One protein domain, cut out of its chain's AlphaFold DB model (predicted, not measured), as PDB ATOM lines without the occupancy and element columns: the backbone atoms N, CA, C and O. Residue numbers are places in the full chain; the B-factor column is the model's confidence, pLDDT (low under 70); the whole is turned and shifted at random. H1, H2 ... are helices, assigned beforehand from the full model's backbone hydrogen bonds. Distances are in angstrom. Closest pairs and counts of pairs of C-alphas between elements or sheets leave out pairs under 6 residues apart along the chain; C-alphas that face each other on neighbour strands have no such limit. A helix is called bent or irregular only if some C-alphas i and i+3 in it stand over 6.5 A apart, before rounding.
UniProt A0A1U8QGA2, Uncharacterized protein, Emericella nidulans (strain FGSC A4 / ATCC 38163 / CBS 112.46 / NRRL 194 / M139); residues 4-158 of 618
ATOM      1  N   GLY A   4     107.356 185.454 109.125       77.81
ATOM      2  CA  GLY A   4     106.276 185.043 108.218       77.81
ATOM      3  C   GLY A   4     105.308 184.027 108.830       77.81
ATOM      4  O   GLY A   4     105.060 184.040 110.038       77.81
ATOM      5  N   ILE A   5     104.743 183.160 107.985       87.44
ATOM      6  CA  ILE A   5     103.662 182.235 108.365       87.44
ATOM      7  C   ILE A   5     104.109 181.139 109.346       87.44
ATOM      8  O   ILE A   5     103.288 180.639 110.110       87.44
ATOM      9  N   GLU A   6     105.409 180.837 109.421       90.00
ATOM     10  CA  GLU A   6     106.005 179.896 110.386       90.00
ATOM     11  C   GLU A   6     105.607 180.182 111.846       90.00
ATOM     12  O   GLU A   6     105.482 179.277 112.672       90.00
ATOM     13  N   VAL A   7     105.354 181.453 112.172       90.62
ATOM     14  CA  VAL A   7     104.923 181.890 113.506       90.62
ATOM     15  C   VAL A   7     103.564 181.292 113.888       90.62
ATOM     16  O   VAL A   7     103.303 181.077 115.073       90.62
ATOM     17  N   ALA A   8     102.701 180.993 112.913       91.75
ATOM     18  CA  ALA A   8     101.405 180.375 113.169       91.75
ATOM     19  C   ALA A   8     101.554 178.981 113.799       91.75
ATOM     20  O   ALA A   8     100.877 178.704 114.791       91.75
ATOM     21  N   GLY A   9     102.491 178.161 113.303       91.12
ATOM     22  CA  GLY A   9     102.828 176.860 113.891       91.12
ATOM     23  C   GLY A   9     103.276 176.991 115.349       91.12
ATOM     24  O   GLY A   9     102.720 176.343 116.237       91.12
ATOM     25  N   LEU A  10     104.183 177.933 115.638       90.88
ATOM     26  CA  LEU A  10     104.641 178.200 117.009       90.88
ATOM     27  C   LEU A  10     103.496 178.589 117.950       90.88
ATOM     28  O   LEU A  10     103.406 178.075 119.061       90.88
ATOM     29  N   ILE A  11     102.592 179.466 117.504       93.69
ATOM     30  CA  ILE A  11     101.424 179.869 118.296       93.69
ATOM     31  C   ILE A  11     100.519 178.663 118.585       93.69
ATOM     32  O   ILE A  11     100.058 178.507 119.722       93.69
ATOM     33  N   LEU A  12     100.277 177.801 117.585       93.12
ATOM     34  CA  LEU A  12      99.491 176.573 117.747       93.12
ATOM     35  C   LEU A  12     100.104 175.641 118.802       93.12
ATOM     36  O   LEU A  12      99.348 175.043 119.569       93.12
ATOM     37  N   GLY A  13     101.436 175.577 118.899       89.31
ATOM     38  CA  GLY A  13     102.163 174.835 119.938       89.31
ATOM     39  C   GLY A  13     102.169 175.508 121.321       89.31
ATOM     40  O   GLY A  13     102.003 174.836 122.343       89.31
ATOM     41  N   SER A  14     102.285 176.839 121.383       90.56
ATOM     42  CA  SER A  14     102.308 177.616 122.634       90.56
ATOM     43  C   SER A  14     101.004 177.522 123.429       90.56
ATOM     44  O   SER A  14     101.017 177.378 124.654       90.56
ATOM     45  N   PHE A  15      99.849 177.582 122.758       92.75
ATOM     46  CA  PHE A  15      98.546 177.538 123.431       92.75
ATOM     47  C   PHE A  15      98.346 176.281 124.310       92.75
ATOM     48  O   PHE A  15      98.039 176.447 125.495       92.75
ATOM     49  N   PRO A  16      98.500 175.038 123.796       90.69
ATOM     50  CA  PRO A  16      98.436 173.816 124.599       90.69
ATOM     51  C   PRO A  16      99.388 173.806 125.796       90.69
ATOM     52  O   PRO A  16      98.969 173.420 126.886       90.69
ATOM     53  N   LEU A  17     100.635 174.256 125.620       87.69
ATOM     54  CA  LEU A  17     101.633 174.281 126.694       87.69
ATOM     55  C   LEU A  17     101.212 175.212 127.832       87.69
ATOM     56  O   LEU A  17     101.272 174.842 129.006       87.69
ATOM     57  N   ILE A  18     100.732 176.409 127.487       88.50
ATOM     58  CA  ILE A  18     100.234 177.377 128.464       88.50
ATOM     59  C   ILE A  18      99.007 176.830 129.199       88.50
ATOM     60  O   ILE A  18      98.937 176.930 130.424       88.50
ATOM     61  N   ILE A  19      98.043 176.265 128.464       88.81
ATOM     62  CA  ILE A  19      96.805 175.716 129.035       88.81
ATOM     63  C   ILE A  19      97.131 174.567 129.995       88.81
ATOM     64  O   ILE A  19      96.710 174.625 131.147       88.81
ATOM     65  N   SER A  20      97.949 173.600 129.574       86.19
ATOM     66  CA  SER A  20      98.382 172.474 130.415       86.19
ATOM     67  C   SER A  20      99.119 172.949 131.673       86.19
ATOM     68  O   SER A  20      98.805 172.538 132.794       86.19
ATOM     69  N   GLY A  21     100.044 173.908 131.528       81.50
ATOM     70  CA  GLY A  21     100.745 174.497 132.668       81.50
ATOM     71  C   GLY A  21      99.791 175.157 133.668       81.50
ATOM     72  O   GLY A  21      99.942 174.993 134.878       81.50
ATOM     73  N   LEU A  22      98.777 175.875 133.180       83.69
ATOM     74  CA  LEU A  22      97.749 176.488 134.019       83.69
ATOM     75  C   LEU A  22      96.831 175.449 134.684       83.69
ATOM     76  O   LEU A  22      96.528 175.605 135.865       83.69
ATOM     77  N   GLU A  23      96.419 174.389 133.988       84.62
ATOM     78  CA  GLU A  23      95.624 173.291 134.565       84.62
ATOM     79  C   GLU A  23      96.360 172.619 135.729       84.62
ATOM     80  O   GLU A  23      95.775 172.409 136.795       84.62
ATOM     81  N   HIS A  24      97.667 172.389 135.577       78.19
ATOM     82  CA  HIS A  24      98.514 171.886 136.656       78.19
ATOM     83  C   HIS A  24      98.559 172.826 137.867       78.19
ATOM     84  O   HIS A  24      98.445 172.356 139.000       78.19
ATOM     85  N   TYR A  25      98.678 174.144 137.658       76.62
ATOM     86  CA  TYR A  25      98.560 175.111 138.756       76.62
ATOM     87  C   TYR A  25      97.181 175.036 139.424       76.62
ATOM     88  O   TYR A  25      97.096 175.047 140.650       76.62
ATOM     89  N   GLY A  26      96.109 174.921 138.638       77.00
ATOM     90  CA  GLY A  26      94.746 174.806 139.149       77.00
ATOM     91  C   GLY A  26      94.561 173.610 140.081       77.00
ATOM     92  O   GLY A  26      94.132 173.798 141.219       77.00
ATOM     93  N   GLY A  27      94.959 172.416 139.631       78.38
ATOM     94  CA  GLY A  27      94.877 171.183 140.420       78.38
ATOM     95  C   GLY A  27      95.760 171.212 141.670       78.38
ATOM     96  O   GLY A  27      95.340 170.786 142.745       78.38
ATOM     97  N   ALA A  28      96.963 171.788 141.571       73.75
ATOM     98  CA  ALA A  28      97.865 171.915 142.713       73.75
ATOM     99  C   ALA A  28      97.261 172.784 143.832       73.75
ATOM    100  O   ALA A  28      97.502 172.526 145.010       73.75
ATOM    101  N   PHE A  29      96.462 173.796 143.490       80.00
ATOM    102  CA  PHE A  29      95.944 174.780 144.440       80.00
ATOM    103  C   PHE A  29      94.574 174.446 145.050       80.00
ATOM    104  O   PHE A  29      94.144 175.155 145.962       80.00
ATOM    105  N   GLU A  30      93.912 173.364 144.625       79.19
ATOM    106  CA  GLU A  30      92.546 173.017 145.056       79.19
ATOM    107  C   GLU A  30      92.366 172.897 146.574       79.19
ATOM    108  O   GLU A  30      91.298 173.213 147.103       79.19
ATOM    109  N   SER A  31      93.419 172.496 147.285       73.88
ATOM    110  CA  SER A  31      93.415 172.310 148.740       73.88
ATOM    111  C   SER A  31      93.477 173.615 149.556       73.88
ATOM    112  O   SER A  31      93.300 173.578 150.776       73.88
ATOM    113  N   MET A  32      93.704 174.776 148.928       78.19
ATOM    114  CA  MET A  32      93.861 176.062 149.626       78.19
ATOM    115  C   MET A  32      92.538 176.824 149.812       78.19
ATOM    116  O   MET A  32      91.693 176.897 148.924       78.19
ATOM    117  N   LYS A  33      92.361 177.489 150.963       77.06
ATOM    118  CA  LYS A  33      91.137 178.266 151.257       77.06
ATOM    119  C   LYS A  33      90.998 179.496 150.357       77.06
ATOM    120  O   LYS A  33      89.896 179.833 149.923       77.06
ATOM    121  N   GLU A  34      92.105 180.164 150.057       76.38
ATOM    122  CA  GLU A  34      92.168 181.328 149.175       76.38
ATOM    123  C   GLU A  34      91.841 180.959 147.721       76.38
ATOM    124  O   GLU A  34      91.250 181.769 146.997       76.38
ATOM    125  N   TRP A  35      92.140 179.718 147.312       81.44
ATOM    126  CA  TRP A  35      91.782 179.188 145.997       81.44
ATOM    127  C   TRP A  35      90.271 179.181 145.781       81.44
ATOM    128  O   TRP A  35      89.810 179.565 144.712       81.44
ATOM    129  N   ILE A  36      89.471 178.862 146.804       79.31
ATOM    130  CA  ILE A  36      88.001 178.818 146.699       79.31
ATOM    131  C   ILE A  36      87.423 180.158 146.216       79.31
ATOM    132  O   ILE A  36      86.460 180.177 145.449       79.31
ATOM    133  N   ARG A  37      88.023 181.280 146.637       79.12
ATOM    134  CA  ARG A  37      87.621 182.631 146.210       79.12
ATOM    135  C   ARG A  37      88.142 182.972 144.813       79.12
ATOM    136  O   ARG A  37      87.476 183.681 144.066       79.12
ATOM    137  N   PHE A  38      89.317 182.463 144.459       83.19
ATOM    138  CA  PHE A  38      89.999 182.756 143.201       83.19
ATOM    139  C   PHE A  38      89.557 181.865 142.026       83.19
ATOM    140  O   PHE A  38      89.607 182.303 140.875       83.19
ATOM    141  N   ARG A  39      89.069 180.649 142.299       84.50
ATOM    142  CA  ARG A  39      88.740 179.617 141.299       84.50
ATOM    143  C   ARG A  39      87.798 180.114 140.205       84.50
ATOM    144  O   ARG A  39      87.947 179.727 139.054       84.50
ATOM    145  N   ALA A  40      86.852 180.991 140.546       86.12
ATOM    146  CA  ALA A  40      85.907 181.549 139.583       86.12
ATOM    147  C   ALA A  40      86.611 182.480 138.583       86.12
ATOM    148  O   ALA A  40      86.412 182.354 137.378       86.12
ATOM    149  N   GLU A  41      87.482 183.376 139.061       84.06
ATOM    150  CA  GLU A  41      88.264 184.254 138.182       84.06
ATOM    151  C   GLU A  41      89.277 183.466 137.343       84.06
ATOM    152  O   GLU A  41      89.528 183.821 136.189       84.06
ATOM    153  N   PHE A  42      89.851 182.405 137.913       86.12
ATOM    154  CA  PHE A  42      90.748 181.501 137.204       86.12
ATOM    155  C   PHE A  42      90.026 180.739 136.090       86.12
ATOM    156  O   PHE A  42      90.497 180.735 134.959       86.12
ATOM    157  N   ALA A  43      88.854 180.169 136.374       88.00
ATOM    158  CA  ALA A  43      88.046 179.461 135.385       88.00
ATOM    159  C   ALA A  43      87.611 180.381 134.233       88.00
ATOM    160  O   ALA A  43      87.679 179.988 133.072       88.00
ATOM    161  N   VAL A  44      87.220 181.628 134.525       89.75
ATOM    162  CA  VAL A  44      86.906 182.623 133.483       89.75
ATOM    163  C   VAL A  44      88.121 182.893 132.594       89.75
ATOM    164  O   VAL A  44      87.978 182.943 131.373       89.75
ATOM    165  N   PHE A  45      89.308 183.038 133.190       90.19
ATOM    166  CA  PHE A  45      90.557 183.234 132.457       90.19
ATOM    167  C   PHE A  45      90.929 182.016 131.598       90.19
ATOM    168  O   PHE A  45      91.209 182.186 130.415       90.19
ATOM    169  N   MET A  46      90.855 180.801 132.150       89.75
ATOM    170  CA  MET A  46      91.097 179.551 131.418       89.75
ATOM    171  C   MET A  46      90.144 179.392 130.239       89.75
ATOM    172  O   MET A  46      90.577 179.186 129.111       89.75
ATOM    173  N   ASN A  47      88.845 179.581 130.470       91.88
ATOM    174  CA  ASN A  47      87.844 179.487 129.414       91.88
ATOM    175  C   ASN A  47      88.059 180.548 128.327       91.88
ATOM    176  O   ASN A  47      87.829 180.269 127.153       91.88
ATOM    177  N   ALA A  48      88.492 181.759 128.693       93.00
ATOM    178  CA  ALA A  48      88.856 182.785 127.718       93.00
ATOM    179  C   ALA A  48      90.059 182.355 126.875       93.00
ATOM    180  O   ALA A  48      89.981 182.422 125.652       93.00
ATOM    181  N   LEU A  49      91.116 181.837 127.501       93.31
ATOM    182  CA  LEU A  49      92.298 181.351 126.794       93.31
ATOM    183  C   LEU A  49      91.971 180.179 125.852       93.31
ATOM    184  O   LEU A  49      92.390 180.193 124.697       93.31
ATOM    185  N   CYS A  50      91.161 179.215 126.300       94.06
ATOM    186  CA  CYS A  50      90.691 178.107 125.465       94.06
ATOM    187  C   CYS A  50      89.875 178.600 124.261       94.06
ATOM    188  O   CYS A  50      90.070 178.107 123.152       94.06
ATOM    189  N   ARG A  51      89.006 179.607 124.442       94.69
ATOM    190  CA  ARG A  51      88.299 180.242 123.316       94.69
ATOM    191  C   ARG A  51      89.266 180.904 122.339       94.69
ATOM    192  O   ARG A  51      89.119 180.710 121.140       94.69
ATOM    193  N   GLN A  52      90.266 181.634 122.835       95.38
ATOM    194  CA  GLN A  52      91.250 182.288 121.967       95.38
ATOM    195  C   GLN A  52      92.100 181.287 121.177       95.38
ATOM    196  O   GLN A  52      92.390 181.553 120.014       95.38
ATOM    197  N   LYS A  53      92.433 180.125 121.755       95.31
ATOM    198  CA  LYS A  53      93.062 179.013 121.022       95.31
ATOM    199  C   LYS A  53      92.185 178.546 119.857       95.31
ATOM    200  O   LYS A  53      92.686 178.366 118.752       95.31
ATOM    201  N   ILE A  54      90.887 178.350 120.102       95.56
ATOM    202  CA  ILE A  54      89.935 177.898 119.075       95.56
ATOM    203  C   ILE A  54      89.812 178.943 117.963       95.56
ATOM    204  O   ILE A  54      89.943 178.593 116.796       95.56
ATOM    205  N   PHE A  55      89.616 180.218 118.312       95.44
ATOM    206  CA  PHE A  55      89.502 181.294 117.323       95.44
ATOM    207  C   PHE A  55      90.776 181.468 116.507       95.44
ATOM    208  O   PHE A  55      90.695 181.634 115.296       95.44
ATOM    209  N   PHE A  56      91.945 181.366 117.140       96.25
ATOM    210  CA  PHE A  56      93.201 181.405 116.407       96.25
ATOM    211  C   PHE A  56      93.296 180.246 115.409       96.25
ATOM    212  O   PHE A  56      93.552 180.488 114.235       96.25
ATOM    213  N   ARG A  57      93.015 179.005 115.836       95.62
ATOM    214  CA  ARG A  57      93.016 177.847 114.928       95.62
ATOM    215  C   ARG A  57      92.054 178.049 113.755       95.62
ATOM    216  O   ARG A  57      92.459 177.827 112.626       95.62
ATOM    217  N   GLN A  58      90.834 178.520 114.014       94.88
ATOM    218  CA  GLN A  58      89.838 178.799 112.972       94.88
ATOM    219  C   GLN A  58      90.298 179.883 111.995       94.88
ATOM    220  O   GLN A  58      90.093 179.746 110.798       94.88
ATOM    221  N   ASN A  59      90.940 180.945 112.485       94.19
ATOM    222  CA  ASN A  59      91.482 181.998 111.627       94.19
ATOM    223  C   ASN A  59      92.612 181.473 110.726       94.19
ATOM    224  O   ASN A  59      92.707 181.870 109.568       94.19
ATOM    225  N   ILE A  60      93.474 180.592 111.244       94.31
ATOM    226  CA  ILE A  60      94.546 179.975 110.450       94.31
ATOM    227  C   ILE A  60      93.981 178.953 109.457       94.31
ATOM    228  O   ILE A  60      94.410 178.924 108.311       94.31
ATOM    229  N   GLU A  61      92.991 178.161 109.860       93.38
ATOM    230  CA  GLU A  61      92.261 177.252 108.970       93.38
ATOM    231  C   GLU A  61      91.581 178.019 107.828       93.38
ATOM    232  O   GLU A  61      91.750 177.662 106.665       93.38
ATOM    233  N   ASP A  62      90.904 179.130 108.134       91.62
ATOM    234  CA  ASP A  62      90.332 180.016 107.123       91.62
ATOM    235  C   ASP A  62      91.420 180.534 106.182       91.62
ATOM    236  O   ASP A  62      91.308 180.338 104.977       91.62
ATOM    237  N   LEU A  63      92.520 181.083 106.708       91.69
ATOM    238  CA  LEU A  63      93.647 181.576 105.910       91.69
ATOM    239  C   LEU A  63      94.217 180.511 104.949       91.69
ATOM    240  O   LEU A  63      94.528 180.834 103.797       91.69
ATOM    241  N   LEU A  64      94.327 179.256 105.395       90.69
ATOM    242  CA  LEU A  64      94.880 178.142 104.617       90.69
ATOM    243  C   LEU A  64      93.877 177.502 103.644       90.69
ATOM    244  O   LEU A  64      94.303 176.966 102.621       90.69
ATOM    245  N   SER A  65      92.571 177.593 103.908       86.75
ATOM    246  CA  SER A  65      91.519 176.864 103.175       86.75
ATOM    247  C   SER A  65      91.509 177.085 101.657       86.75
ATOM    248  O   SER A  65      91.198 176.175 100.896       86.75
ATOM    249  N   SER A  66      91.865 178.284 101.191       77.94
ATOM    250  CA  SER A  66      91.914 178.619  99.760       77.94
ATOM    251  C   SER A  66      93.301 178.423  99.132       77.94
ATOM    252  O   SER A  66      93.520 178.842  97.995       77.94
ATOM    253  N   VAL A  67      94.274 177.951  99.907       84.12
ATOM    254  CA  VAL A  67      95.700 177.941  99.557       84.12
ATOM    255  C   VAL A  67      96.244 176.513  99.522       84.12
ATOM    256  O   VAL A  67      97.033 176.172  98.634       84.12
ATOM    257  N   VAL A  68      95.822 175.686 100.475       84.62
ATOM    258  CA  VAL A  68      96.199 174.277 100.570       84.62
ATOM    259  C   VAL A  68      95.107 173.436  99.915       84.62
ATOM    260  O   VAL A  68      93.967 173.429 100.365       84.62
ATOM    261  N   ASP A  69      95.462 172.727  98.844       79.06
ATOM    262  CA  ASP A  69      94.506 171.989  98.004       79.06
ATOM    263  C   ASP A  69      93.969 170.707  98.681       79.06
ATOM    264  O   ASP A  69      92.934 170.168  98.292       79.06
ATOM    265  N   SER A  70      94.681 170.211  99.695       86.81
ATOM    266  CA  SER A  70      94.414 168.960 100.407       86.81
ATOM    267  C   SER A  70      94.002 169.246 101.849       86.81
ATOM    268  O   SER A  70      94.797 169.743 102.649       86.81
ATOM    269  N   GLU A  71      92.768 168.881 102.209       84.94
ATOM    270  CA  GLU A  71      92.285 168.974 103.597       84.94
ATOM    271  C   GLU A  71      93.158 168.164 104.564       84.94
ATOM    272  O   GLU A  71      93.354 168.572 105.708       84.94
ATOM    273  N   TYR A  72      93.719 167.041 104.098       86.56
ATOM    274  CA  TYR A  72      94.614 166.205 104.894       86.56
ATOM    275  C   TYR A  72      95.910 166.942 105.245       86.56
ATOM    276  O   TYR A  72      96.286 166.994 106.414       86.56
ATOM    277  N   ASP A  73      96.557 167.565 104.259       85.56
ATOM    278  CA  ASP A  73      97.824 168.271 104.483       85.56
ATOM    279  C   ASP A  73      97.617 169.501 105.372       85.56
ATOM    280  O   ASP A  73      98.400 169.749 106.291       85.56
ATOM    281  N   MET A  74      96.511 170.226 105.171       91.12
ATOM    282  CA  MET A  74      96.122 171.337 106.039       91.12
ATOM    283  C   MET A  74      95.887 170.872 107.484       91.12
ATOM    284  O   MET A  74      96.370 171.514 108.417       91.12
ATOM    285  N   ALA A  75      95.189 169.751 107.690       89.62
ATOM    286  CA  ALA A  75      94.988 169.186 109.022       89.62
ATOM    287  C   ALA A  75      96.325 168.801 109.675       89.62
ATOM    288  O   ALA A  75      96.568 169.170 110.823       89.62
ATOM    289  N   CYS A  76      97.227 168.152 108.928       89.44
ATOM    290  CA  CYS A  76      98.572 167.834 109.405       89.44
ATOM    291  C   CYS A  76      99.352 169.085 109.828       89.44
ATOM    292  O   CYS A  76     100.020 169.055 110.856       89.44
ATOM    293  N   MET A  77      99.254 170.188 109.084       90.31
ATOM    294  CA  MET A  77      99.899 171.451 109.461       90.31
ATOM    295  C   MET A  77      99.296 172.065 110.729       90.31
ATOM    296  O   MET A  77     100.024 172.575 111.577       90.31
ATOM    297  N   LEU A  78      97.968 172.035 110.869       91.12
ATOM    298  CA  LEU A  78      97.275 172.594 112.032       91.12
ATOM    299  C   LEU A  78      97.503 171.780 113.316       91.12
ATOM    300  O   LEU A  78      97.357 172.328 114.414       91.12
ATOM    301  N   ASP A  79      97.805 170.488 113.186       90.25
ATOM    302  CA  ASP A  79      98.024 169.570 114.307       90.25
ATOM    303  C   ASP A  79      99.507 169.420 114.680       90.25
ATOM    304  O   ASP A  79      99.804 169.160 115.848       90.25
ATOM    305  N   ASP A  80     100.426 169.631 113.732       88.81
ATOM    306  CA  ASP A  80     101.877 169.599 113.947       88.81
ATOM    307  C   ASP A  80     102.511 171.006 113.811       88.81
ATOM    308  O   ASP A  80     102.687 171.514 112.696       88.81
ATOM    309  N   PRO A  81     102.893 171.649 114.935       83.81
ATOM    310  CA  PRO A  81     103.579 172.944 114.953       83.81
ATOM    311  C   PRO A  81     104.882 172.998 114.147       83.81
ATOM    312  O   PRO A  81     105.234 174.068 113.652       83.81
ATOM    313  N   ASP A  82     105.588 171.869 114.026       84.62
ATOM    314  CA  ASP A  82     106.896 171.766 113.371       84.62
ATOM    315  C   ASP A  82     106.791 171.237 111.930       84.62
ATOM    316  O   ASP A  82     107.808 170.935 111.291       84.62
ATOM    317  N   ASN A  83     105.569 171.156 111.394       87.94
ATOM    318  CA  ASN A  83     105.317 170.656 110.051       87.94
ATOM    319  C   ASN A  83     106.147 171.434 109.003       87.94
ATOM    320  O   ASN A  83     106.120 172.671 108.983       87.94
ATOM    321  N   PRO A  84     106.858 170.747 108.087       84.69
ATOM    322  CA  PRO A  84     107.697 171.403 107.084       84.69
ATOM    323  C   PRO A  84     106.909 172.310 106.130       84.69
ATOM    324  O   PRO A  84     107.488 173.250 105.589       84.69
ATOM    325  N   GLY A  85     105.600 172.085 105.965       83.50
ATOM    326  CA  GLY A  85     104.718 172.925 105.157       83.50
ATOM    327  C   GLY A  85     104.689 174.387 105.607       83.50
ATOM    328  O   GLY A  85     104.537 175.272 104.774       83.50
ATOM    329  N   TRP A  86     104.933 174.678 106.890       87.44
ATOM    330  CA  TRP A  86     105.029 176.056 107.387       87.44
ATOM    331  C   TRP A  86     106.207 176.845 106.797       87.44
ATOM    332  O   TRP A  86     106.169 178.073 106.805       87.44
ATOM    333  N   LYS A  87     107.235 176.148 106.290       84.50
ATOM    334  CA  LYS A  87     108.465 176.724 105.720       84.50
ATOM    335  C   LYS A  87     108.489 176.701 104.191       84.50
ATOM    336  O   LYS A  87     109.511 177.027 103.592       84.50
ATOM    337  N   ASP A  88     107.403 176.261 103.559       80.00
ATOM    338  CA  ASP A  88     107.318 176.137 102.108       80.00
ATOM    339  C   ASP A  88     107.233 177.529 101.440       80.00
ATOM    340  O   ASP A  88     106.280 178.276 101.698       80.00
ATOM    341  N   PRO A  89     108.181 177.902 100.558       74.56
ATOM    342  CA  PRO A  89     108.108 179.155  99.806       74.56
ATOM    343  C   PRO A  89     106.853 179.271  98.928       74.56
ATOM    344  O   PRO A  89     106.348 180.378  98.714       74.56
ATOM    345  N   ASP A  90     106.322 178.147  98.431       76.06
ATOM    346  CA  ASP A  90     105.117 178.145  97.600       76.06
ATOM    347  C   ASP A  90     103.871 178.505  98.425       76.06
ATOM    348  O   ASP A  90     102.985 179.213  97.930       76.06
ATOM    349  N   LEU A  91     103.821 178.098  99.700       80.94
ATOM    350  CA  LEU A  91     102.758 178.479 100.633       80.94
ATOM    351  C   LEU A  91     102.719 179.998 100.829       80.94
ATOM    352  O   LEU A  91     101.656 180.612 100.705       80.94
ATOM    353  N   GLU A  92     103.871 180.619 101.092       80.69
ATOM    354  CA  GLU A  92     103.967 182.072 101.262       80.69
ATOM    355  C   GLU A  92     103.493 182.822 100.008       80.69
ATOM    356  O   GLU A  92     102.723 183.786 100.101       80.69
ATOM    357  N   TRP A  93     103.903 182.367  98.822       75.31
ATOM    358  CA  TRP A  93     103.459 182.966  97.566       75.31
ATOM    359  C   TRP A  93     101.938 182.859  97.382       75.31
ATOM    360  O   TRP A  93     101.282 183.852  97.045       75.31
ATOM    361  N   LYS A  94     101.348 181.687  97.649       78.06
ATOM    362  CA  LYS A  94      99.893 181.492  97.558       78.06
ATOM    363  C   LYS A  94      99.130 182.357  98.575       78.06
ATOM    364  O   LYS A  94      98.091 182.920  98.230       78.06
ATOM    365  N   LEU A  95      99.655 182.539  99.789       84.94
ATOM    366  CA  LEU A  95      99.069 183.424 100.807       84.94
ATOM    367  C   LEU A  95      99.095 184.898 100.383       84.94
ATOM    368  O   LEU A  95      98.083 185.587 100.515       84.94
ATOM    369  N   LYS A  96     100.206 185.371  99.806       82.44
ATOM    370  CA  LYS A  96     100.301 186.716  99.206       82.44
ATOM    371  C   LYS A  96      99.320 186.898  98.048       82.44
ATOM    372  O   LYS A  96      98.768 187.980  97.870       82.44
ATOM    373  N   LYS A  97      99.058 185.837  97.279       78.50
ATOM    374  CA  LYS A  97      98.041 185.853  96.220       78.50
ATOM    375  C   LYS A  97      96.617 185.942  96.783       78.50
ATOM    376  O   LYS A  97      95.809 186.691  96.237       78.50
ATOM    377  N   ARG A  98      96.310 185.226  97.874       82.69
ATOM    378  CA  ARG A  98      95.019 185.342  98.577       82.69
ATOM    379  C   ARG A  98      94.825 186.759  99.130       82.69
ATOM    380  O   ARG A  98      93.812 187.401  98.859       82.69
ATOM    381  N   LEU A  99      95.815 187.265  99.860       84.75
ATOM    382  CA  LEU A  99      95.841 188.609 100.447       84.75
ATOM    383  C   LEU A  99      96.419 189.628  99.452       84.75
ATOM    384  O   LEU A  99      97.451 190.249  99.685       84.75
ATOM    385  N   SER A 100      95.740 189.757  98.312       72.44
ATOM    386  CA  SER A 100      96.202 190.505  97.130       72.44
ATOM    387  C   SER A 100      96.228 192.033  97.272       72.44
ATOM    388  O   SER A 100      96.678 192.721  96.352       72.44
ATOM    389  N   GLY A 101      95.709 192.602  98.362       73.81
ATOM    390  CA  GLY A 101      95.775 194.041  98.600       73.81
ATOM    391  C   GLY A 101      97.163 194.490  99.059       73.81
ATOM    392  O   GLY A 101      97.933 193.724  99.636       73.81
ATOM    393  N   ALA A 102      97.482 195.761  98.810       72.69
ATOM    394  CA  ALA A 102      98.756 196.341  99.221       72.69
ATOM    395  C   ALA A 102      98.949 196.193 100.740       72.69
ATOM    396  O   ALA A 102      98.103 196.647 101.510       72.69
ATOM    397  N   HIS A 103     100.059 195.572 101.147       77.50
ATOM    398  CA  HIS A 103     100.436 195.326 102.545       77.50
ATOM    399  C   HIS A 103      99.455 194.457 103.361       77.50
ATOM    400  O   HIS A 103      99.597 194.368 104.578       77.50
ATOM    401  N   GLU A 104      98.461 193.798 102.745       86.19
ATOM    402  CA  GLU A 104      97.497 192.963 103.488       86.19
ATOM    403  C   GLU A 104      98.166 191.740 104.114       86.19
ATOM    404  O   GLU A 104      97.900 191.413 105.271       86.19
ATOM    405  N   TYR A 105      99.060 191.091 103.364       87.88
ATOM    406  CA  TYR A 105      99.865 189.984 103.869       87.88
ATOM    407  C   TYR A 105     100.748 190.423 105.040       87.88
ATOM    408  O   TYR A 105     100.702 189.803 106.101       87.88
ATOM    409  N   ASP A 106     101.498 191.516 104.874       85.38
ATOM    410  CA  ASP A 106     102.420 192.011 105.902       85.38
ATOM    411  C   ASP A 106     101.655 192.392 107.177       85.38
ATOM    412  O   ASP A 106     101.998 191.947 108.270       85.38
ATOM    413  N   CYS A 107     100.528 193.095 107.028       88.62
ATOM    414  CA  CYS A 107      99.645 193.437 108.139       88.62
ATOM    415  C   CYS A 107      99.086 192.190 108.847       88.62
ATOM    416  O   CYS A 107      99.048 192.145 110.076       88.62
ATOM    417  N   CYS A 108      98.688 191.154 108.100       92.06
ATOM    418  CA  CYS A 108      98.244 189.889 108.685       92.06
ATOM    419  C   CYS A 108      99.356 189.233 109.518       92.06
ATOM    420  O   CYS A 108      99.107 188.786 110.640       92.06
ATOM    421  N   MET A 109     100.583 189.199 108.990       92.94
ATOM    422  CA  MET A 109     101.730 188.616 109.688       92.94
ATOM    423  C   MET A 109     102.097 189.413 110.942       92.94
ATOM    424  O   MET A 109     102.364 188.806 111.978       92.94
ATOM    425  N   ASP A 110     102.013 190.743 110.907       90.94
ATOM    426  CA  ASP A 110     102.223 191.600 112.079       90.94
ATOM    427  C   ASP A 110     101.202 191.323 113.196       90.94
ATOM    428  O   ASP A 110     101.553 191.257 114.381       90.94
ATOM    429  N   ILE A 111      99.929 191.108 112.841       92.88
ATOM    430  CA  ILE A 111      98.880 190.762 113.812       92.88
ATOM    431  C   ILE A 111      99.143 189.376 114.421       92.88
ATOM    432  O   ILE A 111      99.055 189.207 115.641       92.88
ATOM    433  N   ILE A 112      99.522 188.386 113.607       94.12
ATOM    434  CA  ILE A 112      99.876 187.039 114.084       94.12
ATOM    435  C   ILE A 112     101.109 187.103 115.005       94.12
ATOM    436  O   ILE A 112     101.101 186.542 116.102       94.12
ATOM    437  N   LEU A 113     102.139 187.869 114.643       93.19
ATOM    438  CA  LEU A 113     103.315 188.116 115.486       93.19
ATOM    439  C   LEU A 113     102.958 188.781 116.825       93.19
ATOM    440  O   LEU A 113     103.560 188.470 117.861       93.19
ATOM    441  N   SER A 114     101.959 189.667 116.843       92.62
ATOM    442  CA  SER A 114     101.426 190.246 118.082       92.62
ATOM    443  C   SER A 114     100.849 189.164 119.003       92.62
ATOM    444  O   SER A 114     101.143 189.165 120.202       92.62
ATOM    445  N   ILE A 115     100.115 188.183 118.460       94.25
ATOM    446  CA  ILE A 115      99.597 187.033 119.227       94.25
ATOM    447  C   ILE A 115     100.746 186.231 119.838       94.25
ATOM    448  O   ILE A 115     100.756 186.011 121.052       94.25
ATOM    449  N   HIS A 116     101.749 185.868 119.033       93.31
ATOM    450  CA  HIS A 116     102.944 185.174 119.517       93.31
ATOM    451  C   HIS A 116     103.630 185.951 120.652       93.31
ATOM    452  O   HIS A 116     103.979 185.393 121.691       93.31
ATOM    453  N   THR A 117     103.738 187.274 120.516       93.19
ATOM    454  CA  THR A 117     104.320 188.151 121.542       93.19
ATOM    455  C   THR A 117     103.503 188.150 122.840       93.19
ATOM    456  O   THR A 117     104.069 188.151 123.938       93.19
ATOM    457  N   VAL A 118     102.169 188.157 122.756       92.81
ATOM    458  CA  VAL A 118     101.280 188.081 123.929       92.81
ATOM    459  C   VAL A 118     101.404 186.726 124.627       92.81
ATOM    460  O   VAL A 118     101.489 186.694 125.860       92.81
ATOM    461  N   LEU A 119     101.478 185.627 123.873       92.00
ATOM    462  CA  LEU A 119     101.692 184.288 124.428       92.00
ATOM    463  C   LEU A 119     103.080 184.144 125.062       92.00
ATOM    464  O   LEU A 119     103.166 183.696 126.202       92.00
ATOM    465  N   GLY A 120     104.143 184.655 124.438       89.69
ATOM    466  CA  GLY A 120     105.483 184.672 125.036       89.69
ATOM    467  C   GLY A 120     105.549 185.480 126.344       89.69
ATOM    468  O   GLY A 120     106.209 185.088 127.313       89.69
ATOM    469  N   LYS A 121     104.791 186.585 126.456       89.19
ATOM    470  CA  LYS A 121     104.620 187.318 127.731       89.19
ATOM    471  C   LYS A 121     103.897 186.486 128.796       89.19
ATOM    472  O   LYS A 121     104.063 186.770 129.985       89.19
ATOM    473  N   LEU A 122     103.046 185.542 128.402       87.44
ATOM    474  CA  LEU A 122     102.310 184.662 129.310       87.44
ATOM    475  C   LEU A 122     103.189 183.482 129.746       87.44
ATOM    476  O   LEU A 122     103.321 183.249 130.946       87.44
ATOM    477  N   GLU A 123     103.884 182.833 128.813       84.12
ATOM    478  CA  GLU A 123     104.859 181.764 129.079       84.12
ATOM    479  C   GLU A 123     105.987 182.221 130.006       84.12
ATOM    480  O   GLU A 123     106.250 181.583 131.027       84.12
ATOM    481  N   SER A 124     106.605 183.369 129.706       83.12
ATOM    482  CA  SER A 124     107.684 183.946 130.522       83.12
ATOM    483  C   SER A 124     107.234 184.326 131.931       83.12
ATOM    484  O   SER A 124     108.041 184.334 132.849       83.12
ATOM    485  N   LYS A 125     105.946 184.619 132.141       80.31
ATOM    486  CA  LYS A 125     105.386 184.903 133.474       80.31
ATOM    487  C   LYS A 125     105.010 183.649 134.246       80.31
ATOM    488  O   LYS A 125     104.970 183.683 135.474       80.31
ATOM    489  N   LEU A 126     104.704 182.570 133.536       74.25
ATOM    490  CA  LEU A 126     104.357 181.275 134.111       74.25
ATOM    491  C   LEU A 126     105.581 180.365 134.304       74.25
ATOM    492  O   LEU A 126     105.466 179.345 134.980       74.25
ATOM    493  N   HIS A 127     106.737 180.755 133.749       69.69
ATOM    494  CA  HIS A 127     107.971 179.965 133.684       69.69
ATOM    495  C   HIS A 127     107.750 178.590 133.016       69.69
ATOM    496  O   HIS A 127     108.302 177.585 133.460       69.69
ATOM    497  N   ILE A 128     106.923 178.541 131.963       63.41
ATOM    498  CA  ILE A 128     106.552 177.295 131.253       63.41
ATOM    499  C   ILE A 128     107.654 176.815 130.290       63.41
ATOM    500  O   ILE A 128     107.612 175.693 129.797       63.41
ATOM    501  N   THR A 129     108.698 177.611 130.065       46.56
ATOM    502  CA  THR A 129     109.781 177.283 129.130       46.56
ATOM    503  C   THR A 129     110.552 176.016 129.521       46.56
ATOM    504  O   THR A 129     111.233 176.005 130.547       46.56
ATOM    505  N   GLY A 130     110.477 175.008 128.642       46.25
ATOM    506  CA  GLY A 130     111.484 173.968 128.395       46.25
ATOM    507  C   GLY A 130     111.744 172.962 129.517       46.25
ATOM    508  O   GLY A 130     112.552 173.228 130.399       46.25
ATOM    509  N   ASP A 131     111.098 171.795 129.409       44.38
ATOM    510  CA  ASP A 131     111.442 170.438 129.904       44.38
ATOM    511  C   ASP A 131     111.784 170.205 131.400       44.38
ATOM    512  O   ASP A 131     111.641 169.100 131.907       44.38
ATOM    513  N   GLN A 132     112.147 171.220 132.183       45.91
ATOM    514  CA  GLN A 132     112.655 171.027 133.551       45.91
ATOM    515  C   GLN A 132     111.652 171.376 134.663       45.91
ATOM    516  O   GLN A 132     111.918 171.129 135.841       45.91
ATOM    517  N   ASN A 133     110.480 171.935 134.330       46.22
ATOM    518  CA  ASN A 133     109.526 172.427 135.336       46.22
ATOM    519  C   ASN A 133     108.301 171.535 135.576       46.22
ATOM    520  O   ASN A 133     107.721 171.646 136.660       46.22
ATOM    521  N   HIS A 134     107.952 170.600 134.680       45.47
ATOM    522  CA  HIS A 134     106.920 169.588 134.982       45.47
ATOM    523  C   HIS A 134     107.285 168.775 136.240       45.47
ATOM    524  O   HIS A 134     106.412 168.372 137.004       45.47
ATOM    525  N   GLN A 135     108.580 168.665 136.549       45.56
ATOM    526  CA  GLN A 135     109.083 168.023 137.760       45.56
ATOM    527  C   GLN A 135     109.011 168.879 139.036       45.56
ATOM    528  O   GLN A 135     109.152 168.332 140.124       45.56
ATOM    529  N   ARG A 136     108.755 170.197 138.980       46.44
ATOM    530  CA  ARG A 136     108.761 171.051 140.191       46.44
ATOM    531  C   ARG A 136     107.511 170.927 141.065       46.44
ATOM    532  O   ARG A 136     107.602 171.208 142.260       46.44
ATOM    533  N   LEU A 137     106.384 170.517 140.484       48.56
ATOM    534  CA  LEU A 137     105.133 170.224 141.198       48.56
ATOM    535  C   LEU A 137     104.812 168.715 141.239       48.56
ATOM    536  O   LEU A 137     104.003 168.307 142.064       48.56
ATOM    537  N   GLN A 138     105.463 167.887 140.407       46.69
ATOM    538  CA  GLN A 138     105.280 166.425 140.381       46.69
ATOM    539  C   GLN A 138     106.071 165.652 141.450       46.69
ATOM    540  O   GLN A 138     105.870 164.445 141.583       46.69
ATOM    541  N   VAL A 139     106.944 166.287 142.245       43.53
ATOM    542  CA  VAL A 139     107.532 165.579 143.394       43.53
ATOM    543  C   VAL A 139     106.444 165.411 144.449       43.53
ATOM    544  O   VAL A 139     106.067 166.370 145.122       43.53
ATOM    545  N   ALA A 140     105.939 164.183 144.581       42.12
ATOM    546  CA  ALA A 140     105.115 163.754 145.699       42.12
ATOM    547  C   ALA A 140     105.746 164.255 147.014       42.12
ATOM    548  O   ALA A 140     106.822 163.805 147.403       42.12
ATOM    549  N   GLY A 141     105.105 165.244 147.650       52.91
ATOM    550  CA  GLY A 141     105.627 165.917 148.846       52.91
ATOM    551  C   GLY A 141     105.943 167.413 148.704       52.91
ATOM    552  O   GLY A 141     106.846 167.909 149.379       52.91
ATOM    553  N   VAL A 142     105.222 168.176 147.872       58.19
ATOM    554  CA  VAL A 142     105.323 169.647 147.909       58.19
ATOM    555  C   VAL A 142     104.800 170.152 149.260       58.19
ATOM    556  O   VAL A 142     103.620 170.016 149.570       58.19
ATOM    557  N   SER A 143     105.681 170.738 150.076       66.12
ATOM    558  CA  SER A 143     105.298 171.383 151.339       66.12
ATOM    559  C   SER A 143     104.202 172.432 151.108       66.12
ATOM    560  O   SER A 143     104.319 173.253 150.194       66.12
ATOM    561  N   PHE A 144     103.178 172.449 151.967       66.31
ATOM    562  CA  PHE A 144     102.078 173.424 151.929       66.31
ATOM    563  C   PHE A 144     102.583 174.876 151.860       66.31
ATOM    564  O   PHE A 144     102.048 175.682 151.108       66.31
ATOM    565  N   VAL A 145     103.686 175.189 152.550       71.31
ATOM    566  CA  VAL A 145     104.321 176.521 152.535       71.31
ATOM    567  C   VAL A 145     104.813 176.901 151.135       71.31
ATOM    568  O   VAL A 145     104.682 178.046 150.702       71.31
ATOM    569  N   ARG A 146     105.369 175.935 150.397       72.31
ATOM    570  CA  ARG A 146     105.844 176.147 149.026       72.31
ATOM    571  C   ARG A 146     104.674 176.318 148.064       72.31
ATOM    572  O   ARG A 146     104.739 177.167 147.183       72.31
ATOM    573  N   LEU A 147     103.610 175.546 148.258       70.75
ATOM    574  CA  LEU A 147     102.387 175.653 147.472       70.75
ATOM    575  C   LEU A 147     101.702 177.018 147.672       70.75
ATOM    576  O   LEU A 147     101.315 177.663 146.699       70.75
ATOM    577  N   GLU A 148     101.639 177.502 148.915       70.31
ATOM    578  CA  GLU A 148     101.111 178.828 149.249       70.31
ATOM    579  C   GLU A 148     101.976 179.951 148.650       70.31
ATOM    580  O   GLU A 148     101.448 180.913 148.086       70.31
ATOM    581  N   PHE A 149     103.307 179.822 148.706       77.81
ATOM    582  CA  PHE A 149     104.226 180.762 148.060       77.81
ATOM    583  C   PHE A 149     104.015 180.821 146.541       77.81
ATOM    584  O   PHE A 149     103.911 181.909 145.972       77.81
ATOM    585  N   GLU A 150     103.912 179.665 145.884       72.81
ATOM    586  CA  GLU A 150     103.671 179.560 144.441       72.81
ATOM    587  C   GLU A 150     102.303 180.141 144.048       72.81
ATOM    588  O   GLU A 150     102.204 180.870 143.061       72.81
ATOM    589  N   PHE A 151     101.265 179.930 144.862       76.56
ATOM    590  CA  PHE A 151      99.950 180.535 144.654       76.56
ATOM    591  C   PHE A 151      99.968 182.061 144.814       76.56
ATOM    592  O   PHE A 151      99.428 182.787 143.972       76.56
ATOM    593  N   ARG A 152     100.636 182.586 145.849       78.50
ATOM    594  CA  ARG A 152     100.825 184.036 146.034       78.50
ATOM    595  C   ARG A 152     101.633 184.647 144.890       78.50
ATOM    596  O   ARG A 152     101.277 185.711 144.387       78.50
ATOM    597  N   ARG A 153     102.682 183.960 144.425       81.38
ATOM    598  CA  ARG A 153     103.465 184.385 143.260       81.38
ATOM    599  C   ARG A 153     102.597 184.416 142.012       81.38
ATOM    600  O   ARG A 153     102.580 185.430 141.328       81.38
ATOM    601  N   PHE A 154     101.860 183.347 141.724       79.00
ATOM    602  CA  PHE A 154     100.969 183.274 140.569       79.00
ATOM    603  C   PHE A 154      99.935 184.407 140.584       79.00
ATOM    604  O   PHE A 154      99.818 185.157 139.614       79.00
ATOM    605  N   THR A 155      99.225 184.580 141.701       77.44
ATOM    606  CA  THR A 155      98.192 185.617 141.850       77.44
ATOM    607  C   THR A 155      98.757 187.036 141.753       77.44
ATOM    608  O   THR A 155      98.083 187.917 141.218       77.44
ATOM    609  N   TYR A 156     100.000 187.259 142.190       81.06
ATOM    610  CA  TYR A 156     100.709 188.528 142.026       81.06
ATOM    611  C   TYR A 156     101.189 188.751 140.580       81.06
ATOM    612  O   TYR A 156     100.868 189.764 139.951       81.06
ATOM    613  N   THR A 157     101.922 187.787 140.017       76.81
ATOM    614  CA  THR A 157     102.523 187.850 138.675       76.81
ATOM    615  C   THR A 157     101.463 187.981 137.584       76.81
ATOM    616  O   THR A 157     101.606 188.791 136.654       76.81
ATOM    617  N   LEU A 158     100.371 187.232 137.731       78.06
ATOM    618  CA  LEU A 158      99.172 187.285 136.906       78.06
ATOM    619  C   LEU A 158      98.019 187.919 137.679       78.06
ATOM    620  O   LEU A 158      96.938 187.352 137.749       78.06
TER     621      LEU A 158
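This is residues 4 to 158 of the 618 residues of an uncharacterized protein of Emericella nidulans (strain FGSC A4 / ATCC 38163 / CBS 112.46 / NRRL 194 / M139) (UniProt A0A1U8QGA2). Three long helices, H1, H2 and H6, run lengthwise in a rod, H1 touching both others; short H3, H4 and H5 gather toward one end, H7 and H8 toward the other. The printed part, 155 residues with eight named helices, H1 to H8 in order, and no named strand, is all helix. It is loose, with a radius of gyration of the C-alphas of 18.9 A and spans of 57 by 26 by 22 A.

H2, residues 33 to 65, has a kink of 46 degrees near residue 40 and is only just irregular, C-alphas 37 and 40 being 6.9 A apart. It forms a helical hairpin with the hub H1, residues 6 to 29, at a shallow tilt of 18 degrees; their closest C-alphas, of Phe 15 and Lys 53, are 6.2 A apart. H6, residues 104 to 126, touches H1 the same way at a shallow tilt of 26 degrees, closest at the C-alphas of Ile 11 and His 116, 5.7 A. H3, residues 71 to 79, forms a hairpin with H2, touching its residues 57 to 65 alone, closest at the C-alphas of Leu 64 and Met 74, 7.1 A. H4, residues 84 to 87, and H8, residues 144 to 157, each only just touch H1, with 3 pairs of C-alphas within 8 A; the closest are Glu 6 and Trp 86, 5.0 A, and Phe 29 and Phe 151, 7.0 A. H5, residues 89 to 98, is close but not clearly touching H6, and H7, residues 134 to 138, likewise H1; their closest C-alphas are Lys 96 and Tyr 105, 5.7 A, and Ala 28 and Leu 137, 7.6 A. Every O i to N i+4 pair is within hydrogen-bond range in H3, H5 and H8, but 17 of 20 in H1, 26 of 29 in H2, 18 of 19 in H6 and 0 of 1 in H7, with 0 of 2 O i to N i+3 pairs there; H4 is too short for an i+4 pair.

H2 measures 48.1 A, H1 35.9 A and H6 33.5 A. H1 begins at C-alpha 6 (106.005, 179.896, 110.386); H8 ends at C-alpha 157 (102.523, 187.850, 138.675).

The farthest C-alphas, of Ala 102 and Gly 141, are 58.6 A apart. The printed part has no cut and no long link. Residues 127 to 144 have pLDDT under 70.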